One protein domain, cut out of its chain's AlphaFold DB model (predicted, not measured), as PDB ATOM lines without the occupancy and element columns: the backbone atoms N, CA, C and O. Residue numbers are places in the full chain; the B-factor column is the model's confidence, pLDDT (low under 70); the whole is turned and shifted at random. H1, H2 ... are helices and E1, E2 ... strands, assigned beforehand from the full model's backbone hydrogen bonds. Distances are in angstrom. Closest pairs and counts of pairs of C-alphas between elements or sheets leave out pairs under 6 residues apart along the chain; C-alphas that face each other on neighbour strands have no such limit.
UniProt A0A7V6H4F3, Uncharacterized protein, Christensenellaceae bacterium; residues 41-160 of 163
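Overview. This is residues 41 to 160 of the 163 residues of an uncharacterized protein of Christensenellaceae bacterium (UniProt A0A7V6H4F3). What does the model look like? A twisted sheet of five strands has helices H1 and H2 over one face, H1 over E3 and E2 and H2 over E1 and E5, and the last helix, H4, runs off from the end of E5 as an arm whose residues 152 to 160 stick out. What makes it up? The printed part has 120 residues, with four named helices and five named strands in the order H1 E1 E2 E3 H2 H3 E4 E5 H4; its class is mixed, helices and strands. The antiparallel sheet runs E3 E2 E1 E5 E4. How compact is it? It is only just compact, close to loose, with a radius of gyration of the C-alphas of 16.0 A and spans of 55 by 27 by 26 A.

Along the chain. Where does the first half run? H1, residues 41 to 52, spans 16.4 A from C-alpha 41 at (37.527, -130.020, -29.204). E1 is residues 58 to 64, E2 67 to 72 and E3 78 to 83. What follows? H2, residues 96 to 107, spans 16.0 A, and H3 is residues 109 to 112. E4, residues 117 to 125, spans 24.7 A, and E5, residues 131 to 139, 26.1 A. H4, residues 141 to 160, spans 29.0 A and ends with C-alpha 160 at (34.805, -169.391, -55.528).

Arrangement. How are the strands joined? E1, E2 and E3 form a meander, each strand the antiparallel neighbour of the one before, with N 69 and O 62 at 2.8 A and N 82 and O 68 at 2.8 A. E1 and E5 are antiparallel, with N 61 and O 137 at 2.9 A, and the hairpin E4 and E5 has N 120 and O 136 at 2.8 A; these four N and O pairs are within hydrogen-bond range. Where are the helices? H1 lies over E3 and E2 at a height over the sheet of 10.2 A, its closest C-alphas to E3 being those of Leu 46 and Tyr 82, 7.1 A apart. On the same face, H2 lies over E1 and E5 at a height of 9.2 A, with the C-alphas of Glu 64 and Ala 97, the closest of E1 and H2, 5.3 A apart. H3 only grazes the sheet with residues 110 to 112, and H4 with residues 141 to 144. How do the helices meet? H1 and H2 are close but not clearly touching, at a steep tilt of 46 degrees, the same way; their closest C-alphas, Tyr 43 and Val 100, are 7.7 A apart. H2 and H3 touch only at the corner, where the C-alphas of Ala 105 and Ala 112 are closest at 4.8 A, and H3 and H4 are apart. What of their backbones? In H1, H2 and H4 every O i to N i+4 pair is within hydrogen-bond range, and H3 is too short for such a pair.

Size, cuts and confidence. How large is it? The two C-alphas farthest apart, those of Gly 129 and Leu 160, are 57.0 A apart. Is anything cut or long? The printed part has no cut, and the link from E3 to H2, residues 84 to 95, is long. Where is confidence low? Residues 87 to 92 and 155 to 160 are under 70 in pLDDT, against a mean of 87.3 for the printed part.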
ATOM      1  N   ASN A  41      37.765-128.603 -29.518       89.00
ATOM      2  CA  ASN A  41      37.527-130.020 -29.204       89.00
ATOM      3  C   ASN A  41      36.370-130.618 -30.020       89.00
ATOM      4  O   ASN A  41      36.426-131.785 -30.395       89.00
ATOM      5  N   LEU A  42      35.360-129.805 -30.348       90.25
ATOM      6  CA  LEU A  42      34.251-130.208 -31.213       90.25
ATOM      7  C   LEU A  42      34.751-130.685 -32.582       90.25
ATOM      8  O   LEU A  42      34.346-131.734 -33.074       90.25
ATOM      9  N   TYR A  43      35.623-129.912 -33.227       92.62
ATOM     10  CA  TYR A  43      36.109-130.293 -34.549       92.62
ATOM     11  C   TYR A  43      37.139-131.417 -34.476       92.62
ATOM     12  O   TYR A  43      37.102-132.310 -35.315       92.62
ATOM     13  N   LEU A  44      38.008-131.421 -33.461       93.19
ATOM     14  CA  LEU A  44      39.008-132.477 -33.281       93.19
ATOM     15  C   LEU A  44      38.363-133.860 -33.117       93.19
ATOM     16  O   LEU A  44      38.778-134.806 -33.779       93.19
ATOM     17  N   GLN A  45      37.291-133.969 -32.328       93.62
ATOM     18  CA  GLN A  45      36.532-135.219 -32.194       93.62
ATOM     19  C   GLN A  45      35.824-135.621 -33.492       93.62
ATOM     20  O   GLN A  45      35.781-136.797 -33.847       93.62
ATOM     21  N   LEU A  46      35.246-134.657 -34.218       94.25
ATOM     22  CA  LEU A  46      34.644-134.935 -35.521       94.25
ATOM     23  C   LEU A  46      35.696-135.441 -36.519       94.25
ATOM     24  O   LEU A  46      35.427-136.388 -37.253       94.25
ATOM     25  N   TYR A  47      36.875-134.822 -36.540       94.88
ATOM     26  CA  TYR A  47      37.997-135.220 -37.382       94.88
ATOM     27  C   TYR A  47      38.457-136.646 -37.060       94.88
ATOM     28  O   TYR A  47      38.636-137.452 -37.969       94.88
ATOM     29  N   GLU A  48      38.564-136.994 -35.777       94.12
ATOM     30  CA  GLU A  48      38.876-138.356 -35.340       94.12
ATOM     31  C   GLU A  48      37.809-139.364 -35.802       94.12
ATOM     32  O   GLU A  48      38.143-140.377 -36.415       94.12
ATOM     33  N   ASN A  49      36.521-139.049 -35.626       93.81
ATOM     34  CA  ASN A  49      35.422-139.885 -36.125       93.81
ATOM     35  C   ASN A  49      35.481-140.080 -37.646       93.81
ATOM     36  O   ASN A  49      35.247-141.183 -38.138       93.81
ATOM     37  N   MET A  50      35.806-139.022 -38.391       94.56
ATOM     38  CA  MET A  50      35.976-139.077 -39.844       94.56
ATOM     39  C   MET A  50      37.192-139.919 -40.260       94.56
ATOM     40  O   MET A  50      37.117-140.635 -41.254       94.56
ATOM     41  N   ASN A  51      38.291-139.896 -39.506       92.88
ATOM     42  CA  ASN A  51      39.444-140.763 -39.774       92.88
ATOM     43  C   ASN A  51      39.145-142.235 -39.476       92.88
ATOM     44  O   ASN A  51      39.556-143.118 -40.229       92.88
ATOM     45  N   ASN A  52      38.378-142.506 -38.419       91.56
ATOM     46  CA  ASN A  52      38.040-143.866 -37.999       91.56
ATOM     47  C   ASN A  52      37.137-144.605 -38.999       91.56
ATOM     48  O   ASN A  52      37.067-145.833 -38.974       91.56
ATOM     49  N   ILE A  53      36.476-143.886 -39.912       88.62
ATOM     50  CA  ILE A  53      35.645-144.484 -40.965       88.62
ATOM     51  C   ILE A  53      36.390-144.725 -42.287       88.62
ATOM     52  O   ILE A  53      35.749-145.094 -43.267       88.62
ATOM     53  N   GLY A  54      37.717-144.551 -42.343       74.12
ATOM     54  CA  GLY A  54      38.506-144.602 -43.586       74.12
ATOM     55  C   GLY A  54      38.404-145.898 -44.409       74.12
ATOM     56  O   GLY A  54      38.735-145.898 -45.592       74.12
ATOM     57  N   SER A  55      37.915-146.999 -43.829       74.94
ATOM     58  CA  SER A  55      37.653-148.263 -44.538       74.94
ATOM     59  C   SER A  55      36.305-148.304 -45.276       74.94
ATOM     60  O   SER A  55      36.089-149.172 -46.129       74.94
ATOM     61  N   PHE A  56      35.392-147.379 -44.967       83.12
ATOM     62  CA  PHE A  56      34.067-147.301 -45.567       83.12
ATOM     63  C   PHE A  56      34.045-146.325 -46.739       83.12
ATOM     64  O   PHE A  56      34.557-145.209 -46.672       83.12
ATOM     65  N   ALA A  57      33.355-146.715 -47.809       87.62
ATOM     66  CA  ALA A  57      32.999-145.775 -48.859       87.62
ATOM     67  C   ALA A  57      31.856-144.880 -48.367       87.62
ATOM     68  O   ALA A  57      30.740-145.364 -48.163       87.62
ATOM     69  N   VAL A  58      32.132-143.593 -48.163       93.19
ATOM     70  CA  VAL A  58      31.138-142.608 -47.725       93.19
ATOM     71  C   VAL A  58      30.198-142.267 -48.881       93.19
ATOM     72  O   VAL A  58      30.637-141.962 -49.984       93.19
ATOM     73  N   ASP A  59      28.892-142.338 -48.636       94.62
ATOM     74  CA  ASP A  59      27.876-141.904 -49.594       94.62
ATOM     75  C   ASP A  59      27.554-140.423 -49.379       94.62
ATOM     76  O   ASP A  59      27.748-139.579 -50.257       94.62
ATOM     77  N   GLU A  60      27.060-140.104 -48.186       95.88
ATOM     78  CA  GLU A  60      26.531-138.786 -47.882       95.88
ATOM     79  C   GLU A  60      27.084-138.270 -46.557       95.88
ATOM     80  O   GLU A  60      27.149-138.987 -45.557       95.88
ATOM     81  N   ILE A  61      27.446-136.988 -46.549       97.38
ATOM     82  CA  ILE A  61      27.769-136.237 -45.337       97.38
ATOM     83  C   ILE A  61      26.789-135.077 -45.251       97.38
ATOM     84  O   ILE A  61      26.844-134.147 -46.059       97.38
ATOM     85  N   ILE A  62      25.900-135.118 -44.267       96.69
ATOM     86  CA  ILE A  62      24.951-134.047 -43.969       96.69
ATOM     87  C   ILE A  62      25.493-133.218 -42.811       96.69
ATOM     88  O   ILE A  62      25.793-133.751 -41.748       96.69
ATOM     89  N   ILE A  63      25.564-131.905 -42.996       95.50
ATOM     90  CA  ILE A  63      26.102-130.954 -42.026       95.50
ATOM     91  C   ILE A  63      25.035-129.898 -41.757       95.50
ATOM     92  O   ILE A  63      24.721-129.061 -42.607       95.50
ATOM     93  N   GLU A  64      24.482-129.922 -40.553       92.88
ATOM     94  CA  GLU A  64      23.486-128.963 -40.084       92.88
ATOM     95  C   GLU A  64      23.983-128.251 -38.828       92.88
ATOM     96  O   GLU A  64      24.938-128.668 -38.186       92.88
ATOM     97  N   ASN A  65      23.283-127.201 -38.398       87.88
ATOM     98  CA  ASN A  65      23.614-126.523 -37.139       87.88
ATOM     99  C   ASN A  65      23.453-127.417 -35.895       87.88
ATOM    100  O   ASN A  65      23.897-127.032 -34.817       87.88
ATOM    101  N   SER A  66      22.787-128.568 -36.013       87.44
ATOM    102  CA  SER A  66      22.680-129.556 -34.939       87.44
ATOM    103  C   SER A  66      23.863-130.519 -34.879       87.44
ATOM    104  O   SER A  66      24.119-131.063 -33.806       87.44
ATOM    105  N   GLY A  67      24.566-130.748 -35.991       92.06
ATOM    106  CA  GLY A  67      25.558-131.810 -36.064       92.06
ATOM    107  C   GLY A  67      25.912-132.266 -37.475       92.06
ATOM    108  O   GLY A  67      25.470-131.683 -38.468       92.06
ATOM    109  N   VAL A  68      26.695-133.342 -37.533       95.19
ATOM    110  CA  VAL A  68      27.139-134.006 -38.762       95.19
ATOM    111  C   VAL A  68      26.655-135.447 -38.775       95.19
ATOM    112  O   VAL A  68      26.899-136.189 -37.831       95.19
ATOM    113  N   ARG A  69      26.020-135.865 -39.864       96.56
ATOM    114  CA  ARG A  69      25.646-137.259 -40.106       96.56
ATOM    115  C   ARG A  69      26.404-137.787 -41.307       96.56
ATOM    116  O   ARG A  69      26.441-137.116 -42.335       96.56
ATOM    117  N   VAL A  70      26.925-139.003 -41.186       96.81
ATOM    118  CA  VAL A  70      27.639-139.682 -42.268       96.81
ATOM    119  C   VAL A  70      27.001-141.035 -42.554       96.81
ATOM    120  O   VAL A  70      26.708-141.803 -41.633       96.81
ATOM    121  N   THR A  71      26.788-141.331 -43.832       96.25
ATOM    122  CA  THR A  71      26.287-142.621 -44.316       96.25
ATOM    123  C   THR A  71      27.276-143.252 -45.288       96.25
ATOM    124  O   THR A  71      28.040-142.561 -45.959       96.25
ATOM    125  N   SER A  72      27.272-144.578 -45.357       93.50
ATOM    126  CA  SER A  72      28.098-145.361 -46.275       93.50
ATOM    127  C   SER A  72      27.314-145.833 -47.496       93.50
ATOM    128  O   SER A  72      26.098-146.013 -47.446       93.50
ATOM    129  N   VAL A  73      28.038-146.068 -48.593       89.81
ATOM    130  CA  VAL A  73      27.505-146.655 -49.831       89.81
ATOM    131  C   VAL A  73      27.246-148.150 -49.643       89.81
ATOM    132  O   VAL A  73      26.185-148.651 -50.007       89.81
ATOM    133  N   TYR A  74      28.227-148.868 -49.082       81.56
ATOM    134  CA  TYR A  74      28.177-150.320 -48.923       81.56
ATOM    135  C   TYR A  74      28.935-150.802 -47.668       81.56
ATOM    136  O   TYR A  74      30.119-150.485 -47.528       81.56
ATOM    137  N   PRO A  75      28.300-151.611 -46.796       82.88
ATOM    138  CA  PRO A  75      26.849-151.822 -46.738       82.88
ATOM    139  C   PRO A  75      26.142-150.486 -46.469       82.88
ATOM    140  O   PRO A  75      26.705-149.647 -45.779       82.88
ATOM    141  N   ALA A  76      24.942-150.259 -47.002       87.69
ATOM    142  CA  ALA A  76      24.260-148.973 -46.845       87.69
ATOM    143  C   ALA A  76      23.742-148.796 -45.407       87.69
ATOM    144  O   ALA A  76      22.728-149.381 -45.027       87.69
ATOM    145  N   HIS A  77      24.441-148.006 -44.592       90.50
ATOM    146  CA  HIS A  77      24.025-147.704 -43.222       90.50
ATOM    147  C   HIS A  77      24.580-146.361 -42.739       90.50
ATOM    148  O   HIS A  77      25.393-145.704 -43.393       90.50
ATOM    149  N   LYS A  78      24.109-145.923 -41.570       93.31
ATOM    150  CA  LYS A  78      24.654-144.753 -40.883       93.31
ATOM    151  C   LYS A  78      25.977-145.139 -40.224       93.31
ATOM    152  O   LYS A  78      25.970-146.004 -39.354       93.31
ATOM    153  N   LEU A  79      27.065-144.468 -40.601       93.12
ATOM    154  CA  LEU A  79      28.377-144.663 -39.982       93.12
ATOM    155  C   LEU A  79      28.413-144.007 -38.603       93.12
ATOM    156  O   LEU A  79      28.723-144.657 -37.612       93.12
ATOM    157  N   PHE A  80      28.012-142.736 -38.522       94.25
ATOM    158  CA  PHE A  80      27.829-142.050 -37.245       94.25
ATOM    159  C   PHE A  80      26.885-140.845 -37.357       94.25
ATOM    160  O   PHE A  80      26.552-140.368 -38.447       94.25
ATOM    161  N   ASP A  81      26.438-140.363 -36.196       93.69
ATOM    162  CA  ASP A  81      25.698-139.110 -36.032       93.69
ATOM    163  C   ASP A  81      26.364-138.307 -34.907       93.69
ATOM    164  O   ASP A  81      26.386-138.741 -33.755       93.69
ATOM    165  N   TYR A  82      26.969-137.178 -35.254       93.25
ATOM    166  CA  TYR A  82      27.775-136.353 -34.367       93.25
ATOM    167  C   TYR A  82      27.018-135.081 -33.989       93.25
ATOM    168  O   TYR A  82      26.785-134.215 -34.830       93.25
ATOM    169  N   SER A  83      26.658-134.937 -32.714       90.50
ATOM    170  CA  SER A  83      25.891-133.791 -32.212       90.50
ATOM    171  C   SER A  83      26.797-132.652 -31.746       90.50
ATOM    172  O   SER A  83      27.621-132.829 -30.854       90.50
ATOM    173  N   PHE A  84      26.594-131.439 -32.262       87.94
ATOM    174  CA  PHE A  84      27.339-130.262 -31.791       87.94
ATOM    175  C   PHE A  84      26.949-129.849 -30.369       87.94
ATOM    176  O   PHE A  84      27.796-129.401 -29.598       87.94
ATOM    177  N   LYS A  85      25.675-130.047 -29.998       80.75
ATOM    178  CA  LYS A  85      25.157-129.678 -28.672       80.75
ATOM    179  C   LYS A  85      25.787-130.516 -27.559       80.75
ATOM    180  O   LYS A  85      26.037-129.995 -26.479       80.75
ATOM    181  N   GLN A  86      26.004-131.804 -27.819       74.31
ATOM    182  CA  GLN A  86      26.566-132.738 -26.839       74.31
ATOM    183  C   GLN A  86      28.088-132.602 -26.707       74.31
ATOM    184  O   GLN A  86      28.630-132.937 -25.665       74.31
ATOM    185  N   ASN A  87      28.758-132.042 -27.719       68.94
ATOM    186  CA  ASN A  87      30.216-131.978 -27.793       68.94
ATOM    187  C   ASN A  87      30.766-130.548 -27.652       68.94
ATOM    188  O   ASN A  87      31.678-130.130 -28.364       68.94
ATOM    189  N   GLY A  88      30.195-129.771 -26.727       61.47
ATOM    190  CA  GLY A  88      30.781-128.501 -26.282       61.47
ATOM    191  C   GLY A  88      30.342-127.245 -27.038       61.47
ATOM    192  O   GLY A  88      30.841-126.167 -26.731       61.47
ATOM    193  N   ASN A  89      29.387-127.329 -27.973       64.06
ATOM    194  CA  ASN A  89      28.804-126.141 -28.597       64.06
ATOM    195  C   ASN A  89      27.297-126.037 -28.342       64.06
ATOM    196  O   ASN A  89      26.458-126.486 -29.125       64.06
ATOM    197  N   SER A  90      26.950-125.408 -27.219       53.66
ATOM    198  CA  SER A  90      25.565-125.113 -26.836       53.66
ATOM    199  C   SER A  90      24.953-123.952 -27.635       53.66
ATOM    200  O   SER A  90      23.727-123.827 -27.703       53.66
ATOM    201  N   CYS A  91      25.785-123.126 -28.278       55.78
ATOM    202  CA  CYS A  91      25.362-121.936 -29.006       55.78
ATOM    203  C   CYS A  91      25.161-122.229 -30.500       55.78
ATOM    204  O   CYS A  91      26.086-122.591 -31.224       55.78
ATOM    205  N   ARG A  92      23.942-121.996 -31.008       64.00
ATOM    206  CA  ARG A  92      23.625-122.087 -32.446       64.00
ATOM    207  C   ARG A  92      24.323-120.972 -33.236       64.00
ATOM    208  O   ARG A  92      23.704-119.967 -33.589       64.00
ATOM    209  N   ASN A  93      25.601-121.152 -33.556       75.50
ATOM    210  CA  ASN A  93      26.277-120.316 -34.538       75.50
ATOM    211  C   ASN A  93      25.800-120.711 -35.946       75.50
ATOM    212  O   ASN A  93      26.090-121.802 -36.429       75.50
ATOM    213  N   LYS A  94      25.077-119.802 -36.613       79.69
ATOM    214  CA  LYS A  94      24.507-120.015 -37.958       79.69
ATOM    215  C   LYS A  94      25.563-120.272 -39.038       79.69
ATOM    216  O   LYS A  94      25.224-120.780 -40.101       79.69
ATOM    217  N   GLU A  95      26.810-119.884 -38.787       86.56
ATOM    218  CA  GLU A  95      27.929-120.067 -39.710       86.56
ATOM    219  C   GLU A  95      28.658-121.397 -39.480       86.56
ATOM    220  O   GLU A  95      29.406-121.826 -40.355       86.56
ATOM    221  N   LEU A  96      28.432-122.076 -38.347       88.81
ATOM    222  CA  LEU A  96      29.183-123.274 -37.969       88.81
ATOM    223  C   LEU A  96      29.058-124.387 -39.007       88.81
ATOM    224  O   LEU A  96      30.075-124.918 -39.429       88.81
ATOM    225  N   ALA A  97      27.841-124.698 -39.464       91.44
ATOM    226  CA  ALA A  97      27.632-125.751 -40.457       91.44
ATOM    227  C   ALA A  97      28.424-125.491 -41.751       91.44
ATOM    228  O   ALA A  97      29.010-126.404 -42.325       91.44
ATOM    229  N   ARG A  98      28.502-124.226 -42.184       92.81
ATOM    230  CA  ARG A  98      29.299-123.837 -43.352       92.81
ATOM    231  C   ARG A  98      30.792-123.997 -43.089       92.81
ATOM    232  O   ARG A  98      31.507-124.493 -43.947       92.81
ATOM    233  N   ILE A  99      31.257-123.553 -41.924       93.38
ATOM    234  CA  ILE A  99      32.668-123.614 -41.536       93.38
ATOM    235  C   ILE A  99      33.131-125.064 -41.407       93.38
ATOM    236  O   ILE A  99      34.177-125.403 -41.943       93.38
ATOM    237  N   VAL A 100      32.325-125.931 -40.794       94.56
ATOM    238  CA  VAL A 100      32.591-127.373 -40.715       94.56
ATOM    239  C   VAL A 100      32.625-127.992 -42.109       94.56
ATOM    240  O   VAL A 100      33.547-128.742 -42.404       94.56
ATOM    241  N   ALA A 101      31.690-127.644 -42.998       95.38
ATOM    242  CA  ALA A 101      31.721-128.135 -44.376       95.38
ATOM    243  C   ALA A 101      33.015-127.748 -45.105       95.38
ATOM    244  O   ALA A 101      33.595-128.590 -45.786       95.38
ATOM    245  N   LEU A 102      33.478-126.504 -44.947       94.25
ATOM    246  CA  LEU A 102      34.731-126.036 -45.544       94.25
ATOM    247  C   LEU A 102      35.954-126.727 -44.936       94.25
ATOM    248  O   LEU A 102      36.816-127.172 -45.684       94.25
ATOM    249  N   LEU A 103      36.011-126.850 -43.609       95.50
ATOM    250  CA  LEU A 103      37.108-127.531 -42.923       95.50
ATOM    251  C   LEU A 103      37.200-129.005 -43.331       95.50
ATOM    252  O   LEU A 103      38.286-129.464 -43.661       95.50
ATOM    253  N   LEU A 104      36.067-129.710 -43.427       95.25
ATOM    254  CA  LEU A 104      36.049-131.091 -43.908       95.25
ATOM    255  C   LEU A 104      36.574-131.207 -45.344       95.25
ATOM    256  O   LEU A 104      37.340-132.115 -45.626       95.25
ATOM    257  N   ALA A 105      36.225-130.287 -46.248       94.38
ATOM    258  CA  ALA A 105      36.801-130.292 -47.597       94.38
ATOM    259  C   ALA A 105      38.306-129.977 -47.609       94.38
ATOM    260  O   ALA A 105      39.030-130.493 -48.455       94.38
ATOM    261  N   MET A 106      38.784-129.137 -46.687       93.81
ATOM    262  CA  MET A 106      40.212-128.831 -46.563       93.81
ATOM    263  C   MET A 106      41.015-130.009 -46.006       93.81
ATOM    264  O   MET A 106      42.127-130.250 -46.467       93.81
ATOM    265  N   ASP A 107      40.466-130.718 -45.021       94.38
ATOM    266  CA  ASP A 107      41.152-131.804 -44.320       94.38
ATOM    267  C   ASP A 107      40.988-133.163 -45.024       94.38
ATOM    268  O   ASP A 107      41.880-134.004 -44.952       94.38
ATOM    269  N   PHE A 108      39.890-133.365 -45.762       93.69
ATOM    270  CA  PHE A 108      39.601-134.577 -46.531       93.69
ATOM    271  C   PHE A 108      39.483-134.233 -48.018       93.69
ATOM    272  O   PHE A 108      38.400-133.931 -48.525       93.69
ATOM    273  N   SER A 109      40.610-134.303 -48.730       91.44
ATOM    274  CA  SER A 109      40.754-133.839 -50.121       91.44
ATOM    275  C   SER A 109      39.735-134.426 -51.102       91.44
ATOM    276  O   SER A 109      39.307-133.728 -52.019       91.44
ATOM    277  N   LEU A 110      39.275-135.664 -50.887       91.44
ATOM    278  CA  LEU A 110      38.229-136.282 -51.710       91.44
ATOM    279  C   LEU A 110      36.926-135.470 -51.705       91.44
ATOM    280  O   LEU A 110      36.263-135.382 -52.732       91.44
ATOM    281  N   LEU A 111      36.568-134.838 -50.582       93.50
ATOM    282  CA  LEU A 111      35.362-134.006 -50.482       93.50
ATOM    283  C   LEU A 111      35.489-132.686 -51.248       93.50
ATOM    284  O   LEU A 111      34.474-132.094 -51.618       93.50
ATOM    285  N   ALA A 112      36.719-132.216 -51.473       92.50
ATOM    286  CA  ALA A 112      36.990-131.041 -52.291       92.50
ATOM    287  C   ALA A 112      36.950-131.348 -53.794       92.50
ATOM    288  O   ALA A 112      36.806-130.414 -54.583       92.50
ATOM    289  N   ASP A 113      37.062-132.619 -54.193       94.38
ATOM    290  CA  ASP A 113      37.039-133.018 -55.596       94.38
ATOM    291  C   ASP A 113      35.596-133.022 -56.145       94.38
ATOM    292  O   ASP A 113      34.791-133.896 -55.796       94.38
ATOM    293  N   PRO A 114      35.245-132.080 -57.045       92.56
ATOM    294  CA  PRO A 114      33.897-131.979 -57.591       92.56
ATOM    295  C   PRO A 114      33.544-133.126 -58.544       92.56
ATOM    296  O   PRO A 114      32.362-133.280 -58.879       92.56
ATOM    297  N   SER A 115      34.530-133.893 -59.023       92.75
ATOM    298  CA  SER A 115      34.305-135.092 -59.832       92.75
ATOM    299  C   SER A 115      33.790-136.248 -58.974       92.75
ATOM    300  O   SER A 115      32.910-136.978 -59.423       92.75
ATOM    301  N   ILE A 116      34.218-136.336 -57.712       93.62
ATOM    302  CA  ILE A 116      33.854-137.416 -56.787       93.62
ATOM    303  C   ILE A 116      32.630-137.034 -55.956       93.62
ATOM    304  O   ILE A 116      31.632-137.760 -55.947       93.62
ATOM    305  N   TYR A 117      32.665-135.876 -55.295       96.12
ATOM    306  CA  TYR A 117      31.591-135.416 -54.417       96.12
ATOM    307  C   TYR A 117      30.931-134.148 -54.938       96.12
ATOM    308  O   TYR A 117      31.558-133.227 -55.455       96.12
ATOM    309  N   GLN A 118      29.617-134.067 -54.752       96.19
ATOM    310  CA  GLN A 118      28.863-132.847 -54.980       96.19
ATOM    311  C   GLN A 118      28.499-132.196 -53.645       96.19
ATOM    312  O   GLN A 118      27.731-132.765 -52.871       96.19
ATOM    313  N   LEU A 119      28.973-130.969 -53.417       96.75
ATOM    314  CA  LEU A 119      28.515-130.129 -52.311       96.75
ATOM    315  C   LEU A 119      27.241-129.369 -52.706       96.75
ATOM    316  O   LEU A 119      27.227-128.612 -53.678       96.75
ATOM    317  N   ARG A 120      26.172-129.520 -51.924       96.44
ATOM    318  CA  ARG A 120      24.938-128.736 -52.056       96.44
ATOM    319  C   ARG A 120      24.584-128.043 -50.751       96.44
ATOM    320  O   ARG A 120      24.637-128.632 -49.675       96.44
ATOM    321  N   ARG A 121      24.139-126.794 -50.864       96.06
ATOM    322  CA  ARG A 121      23.485-126.064 -49.775       96.06
ATOM    323  C   ARG A 121      21.977-126.236 -49.901       96.06
ATOM    324  O   ARG A 121      21.428-126.011 -50.977       96.06
ATOM    325  N   TYR A 122      21.302-126.570 -48.808       94.44
ATOM    326  CA  TYR A 122      19.847-126.725 -48.781       94.44
ATOM    327  C   TYR A 122      19.218-125.961 -47.613       94.44
ATOM    328  O   TYR A 122      19.893-125.569 -46.658       94.44
ATOM    329  N   ARG A 123      17.917-125.682 -47.731       92.06
ATOM    330  CA  ARG A 123      17.130-124.988 -46.705       92.06
ATOM    331  C   ARG A 123      16.518-126.007 -45.756       92.06
ATOM    332  O   ARG A 123      15.948-126.996 -46.204       92.06
ATOM    333  N   ILE A 124      16.602-125.724 -44.462       89.81
ATOM    334  CA  ILE A 124      15.975-126.509 -43.401       89.81
ATOM    335  C   ILE A 124      14.825-125.685 -42.833       89.81
ATOM    336  O   ILE A 124      15.021-124.556 -42.369       89.81
ATOM    337  N   TYR A 125      13.630-126.267 -42.864       85.44
ATOM    338  CA  TYR A 125      12.426-125.699 -42.273       85.44
ATOM    339  C   TYR A 125      12.207-126.356 -40.912       85.44
ATOM    340  O   TYR A 125      11.803-127.513 -40.821       85.44
ATOM    341  N   ARG A 126      12.546-125.639 -39.837       81.44
ATOM    342  CA  ARG A 126      12.300-126.096 -38.464       81.44
ATOM    343  C   ARG A 126      10.859-125.764 -38.066       81.44
ATOM    344  O   ARG A 126      10.305-124.769 -38.527       81.44
ATOM    345  N   MET A 127      10.287-126.543 -37.146       81.00
ATOM    346  CA  MET A 127       8.908-126.347 -36.662       81.00
ATOM    347  C   MET A 127       8.656-124.968 -36.036       81.00
ATOM    348  O   MET A 127       7.537-124.479 -36.051       81.00
ATOM    349  N   ASN A 128       9.702-124.297 -35.551       81.25
ATOM    350  CA  ASN A 128       9.623-122.932 -35.025       81.25
ATOM    351  C   ASN A 128       9.630-121.834 -36.114       81.25
ATOM    352  O   ASN A 128       9.870-120.669 -35.799       81.25
ATOM    353  N   GLY A 129       9.482-122.191 -37.395       78.81
ATOM    354  CA  GLY A 129       9.463-121.259 -38.527       78.81
ATOM    355  C   GLY A 129      10.817-120.631 -38.881       78.81
ATOM    356  O   GLY A 129      10.917-119.888 -39.861       78.81
ATOM    357  N   LYS A 130      11.893-120.920 -38.131       81.75
ATOM    358  CA  LYS A 130      13.221-120.367 -38.423       81.75
ATOM    359  C   LYS A 130      13.835-121.060 -39.636       81.75
ATOM    360  O   LYS A 130      13.954-122.283 -39.685       81.75
ATOM    361  N   LYS A 131      14.283-120.240 -40.589       83.50
ATOM    362  CA  LYS A 131      15.042-120.680 -41.763       83.50
ATOM    363  C   LYS A 131      16.486-120.947 -41.357       83.50
ATOM    364  O   LYS A 131      17.208-120.026 -40.969       83.50
ATOM    365  N   GLU A 132      16.902-122.198 -41.475       88.12
ATOM    366  CA  GLU A 132      18.291-122.624 -41.314       88.12
ATOM    367  C   GLU A 132      18.819-123.154 -42.653       88.12
ATOM    368  O   GLU A 132      18.056-123.454 -43.574       88.12
ATOM    369  N   TYR A 133      20.141-123.225 -42.786       90.81
ATOM    370  CA  TYR A 133      20.790-123.798 -43.958       90.81
ATOM    371  C   TYR A 133      21.661-124.968 -43.525       90.81
ATOM    372  O   TYR A 133      22.383-124.858 -42.536       90.81
ATOM    373  N   GLY A 134      21.575-126.058 -44.279       94.12
ATOM    374  CA  GLY A 134      22.456-127.210 -44.172       94.12
ATOM    375  C   GLY A 134      23.331-127.340 -45.411       94.12
ATOM    376  O   GLY A 134      23.064-126.736 -46.458       94.12
ATOM    377  N   PHE A 135      24.376-128.141 -45.275       96.50
ATOM    378  CA  PHE A 135      25.300-128.501 -46.339       96.50
ATOM    379  C   PHE A 135      25.326-130.014 -46.474       96.50
ATOM    380  O   PHE A 135      25.150-130.737 -45.497       96.50
ATOM    381  N   ARG A 136      25.498-130.489 -47.698       97.56
ATOM    382  CA  ARG A 136      25.473-131.908 -48.009       97.56
ATOM    383  C   ARG A 136      26.544-132.220 -49.031       97.56
ATOM    384  O   ARG A 136      26.494-131.654 -50.121       97.56
ATOM    385  N   TYR A 137      27.457-133.114 -48.684       97.44
ATOM    386  CA  TYR A 137      28.288-133.803 -49.662       97.44
ATOM    387  C   TYR A 137      27.573-135.081 -50.075       97.44
ATOM    388  O   TYR A 137      27.128-135.834 -49.214       97.44
ATOM    389  N   THR A 138      27.452-135.311 -51.376       96.75
ATOM    390  CA  THR A 138      26.875-136.538 -51.931       96.75
ATOM    391  C   THR A 138      27.845-137.123 -52.938       96.75
ATOM    392  O   THR A 138      28.269-136.416 -53.857       96.75
ATOM    393  N   LEU A 139      28.181-138.400 -52.783       95.75
ATOM    394  CA  LEU A 139      29.007-139.129 -53.731       95.75
ATOM    395  C   LEU A 139      28.300-139.194 -55.089       95.75
ATOM    396  O   LEU A 139      27.099-139.483 -55.184       95.75
ATOM    397  N   ARG A 140      29.033-138.916 -56.166       94.62
ATOM    398  CA  ARG A 140      28.474-138.979 -57.515       94.62
ATOM    399  C   ARG A 140      28.142-140.411 -57.916       94.62
ATOM    400  O   ARG A 140      28.832-141.361 -57.564       94.62
ATOM    401  N   ARG A 141      27.090-140.541 -58.727       91.00
ATOM    402  CA  ARG A 141      26.543-141.829 -59.169       91.00
ATOM    403  C   ARG A 141      27.583-142.741 -59.826       91.00
ATOM    404  O   ARG A 141      27.651-143.899 -59.456       91.00
ATOM    405  N   HIS A 142      28.414-142.198 -60.717       90.44
ATOM    406  CA  HIS A 142      29.470-142.961 -61.391       90.44
ATOM    407  C   HIS A 142      30.366-143.718 -60.395       90.44
ATOM    408  O   HIS A 142      30.539-144.925 -60.511       90.44
ATOM    409  N   TYR A 143      30.832-143.036 -59.346       89.31
ATOM    410  CA  TYR A 143      31.655-143.648 -58.302       89.31
ATOM    411  C   TYR A 143      30.882-144.655 -57.444       89.31
ATOM    412  O   TYR A 143      31.449-145.657 -57.016       89.31
ATOM    413  N   LYS A 144      29.581-144.436 -57.206       88.12
ATOM    414  CA  LYS A 144      28.741-145.437 -56.527       88.12
ATOM    415  C   LYS A 144      28.712-146.743 -57.317       88.12
ATOM    416  O   LYS A 144      28.929-147.803 -56.735       88.12
ATOM    417  N   ASP A 145      28.465-146.654 -58.621       88.19
ATOM    418  CA  ASP A 145      28.337-147.813 -59.506       88.19
ATOM    419  C   ASP A 145      29.659-148.608 -59.576       88.19
ATOM    420  O   ASP A 145      29.647-149.841 -59.515       88.19
ATOM    421  N   GLU A 146      30.806-147.919 -59.593       87.94
ATOM    422  CA  GLU A 146      32.138-148.538 -59.499       87.94
ATOM    423  C   GLU A 146      32.343-149.293 -58.176       87.94
ATOM    424  O   GLU A 146      32.762-150.453 -58.182       87.94
ATOM    425  N   ILE A 147      31.999-148.674 -57.041       87.06
ATOM    426  CA  ILE A 147      32.129-149.298 -55.713       87.06
ATOM    427  C   ILE A 147      31.256-150.553 -55.616       87.06
ATOM    428  O   ILE A 147      31.717-151.586 -55.122       87.06
ATOM    429  N   PHE A 148      30.011-150.490 -56.098       85.81
ATOM    430  CA  PHE A 148      29.119-151.649 -56.120       85.81
ATOM    431  C   PHE A 148      29.676-152.774 -56.993       85.81
ATOM    432  O   PHE A 148      29.718-153.924 -56.550       85.81
ATOM    433  N   SER A 149      30.155-152.443 -58.193       85.12
ATOM    434  CA  SER A 149      30.721-153.415 -59.134       85.12
ATOM    435  C   SER A 149      31.945-154.120 -58.544       85.12
ATOM    436  O   SER A 149      32.015-155.350 -58.541       85.12
ATOM    437  N   TYR A 150      32.868-153.354 -57.955       85.19
ATOM    438  CA  TYR A 150      34.063-153.883 -57.297       85.19
ATOM    439  C   TYR A 150      33.715-154.819 -56.131       85.19
ATOM    440  O   TYR A 150      34.240-155.931 -56.025       85.19
ATOM    441  N   ARG A 151      32.779-154.416 -55.261       81.31
ATOM    442  CA  ARG A 151      32.357-155.241 -54.117       81.31
ATOM    443  C   ARG A 151      31.642-156.517 -54.564       81.31
ATOM    444  O   ARG A 151      31.886-157.575 -53.987       81.31
ATOM    445  N   GLN A 152      30.822-156.454 -55.612       78.94
ATOM    446  CA  GLN A 152      30.147-157.627 -56.170       78.94
ATOM    447  C   GLN A 152      31.143-158.630 -56.778       78.94
ATOM    448  O   GLN A 152      30.980-159.838 -56.599       78.94
ATOM    449  N   GLN A 153      32.196-158.152 -57.447       76.94
ATOM    450  CA  GLN A 153      33.281-158.998 -57.960       76.94
ATOM    451  C   GLN A 153      34.074-159.670 -56.833       76.94
ATOM    452  O   GLN A 153      34.356-160.869 -56.909       76.94
ATOM    453  N   MET A 154      34.379-158.942 -55.755       73.69
ATOM    454  CA  MET A 154      35.072-159.507 -54.593       73.69
ATOM    455  C   MET A 154      34.242-160.573 -53.872       73.69
ATOM    456  O   MET A 154      34.771-161.634 -53.550       73.69
ATOM    457  N   HIS A 155      32.937-160.349 -53.683       68.69
ATOM    458  CA  HIS A 155      32.051-161.361 -53.102       68.69
ATOM    459  C   HIS A 155      31.980-162.636 -53.957       68.69
ATOM    460  O   HIS A 155      32.043-163.733 -53.408       68.69
ATOM    461  N   LYS A 156      31.912-162.505 -55.290       65.12
ATOM    462  CA  LYS A 156      31.939-163.655 -56.214       65.12
ATOM    463  C   LYS A 156      33.273-164.408 -56.183       65.12
ATOM    464  O   LYS A 156      33.285-165.631 -56.254       65.12
ATOM    465  N   SER A 157      34.391-163.694 -56.063       62.12
ATOM    466  CA  SER A 157      35.729-164.301 -56.021       62.12
ATOM    467  C   SER A 157      35.977-165.032 -54.698       62.12
ATOM    468  O   SER A 157      36.494-166.144 -54.692       62.12
ATOM    469  N   ALA A 158      35.523-164.462 -53.578       60.25
ATOM    470  CA  ALA A 158      35.587-165.107 -52.269       60.25
ATOM    471  C   ALA A 158      34.701-166.364 -52.187       60.25
ATOM    472  O   ALA A 158      35.101-167.349 -51.576       60.25
ATOM    473  N   SER A 159      33.534-166.379 -52.843       59.03
ATOM    474  CA  SER A 159      32.671-167.570 -52.877       59.03
ATOM    475  C   SER A 159      33.205-168.696 -53.771       59.03
ATOM    476  O   SER A 159      32.763-169.833 -53.637       59.03
ATOM    477  N   LEU A 160      34.130-168.394 -54.688       54.28
ATOM    478  CA  LEU A 160      34.805-169.391 -55.528       54.28
ATOM    479  C   LEU A 160      36.009-170.042 -54.832       54.28
ATOM    480  O   LEU A 160      36.381-171.142 -55.213       54.28
TER     481      LEU A 160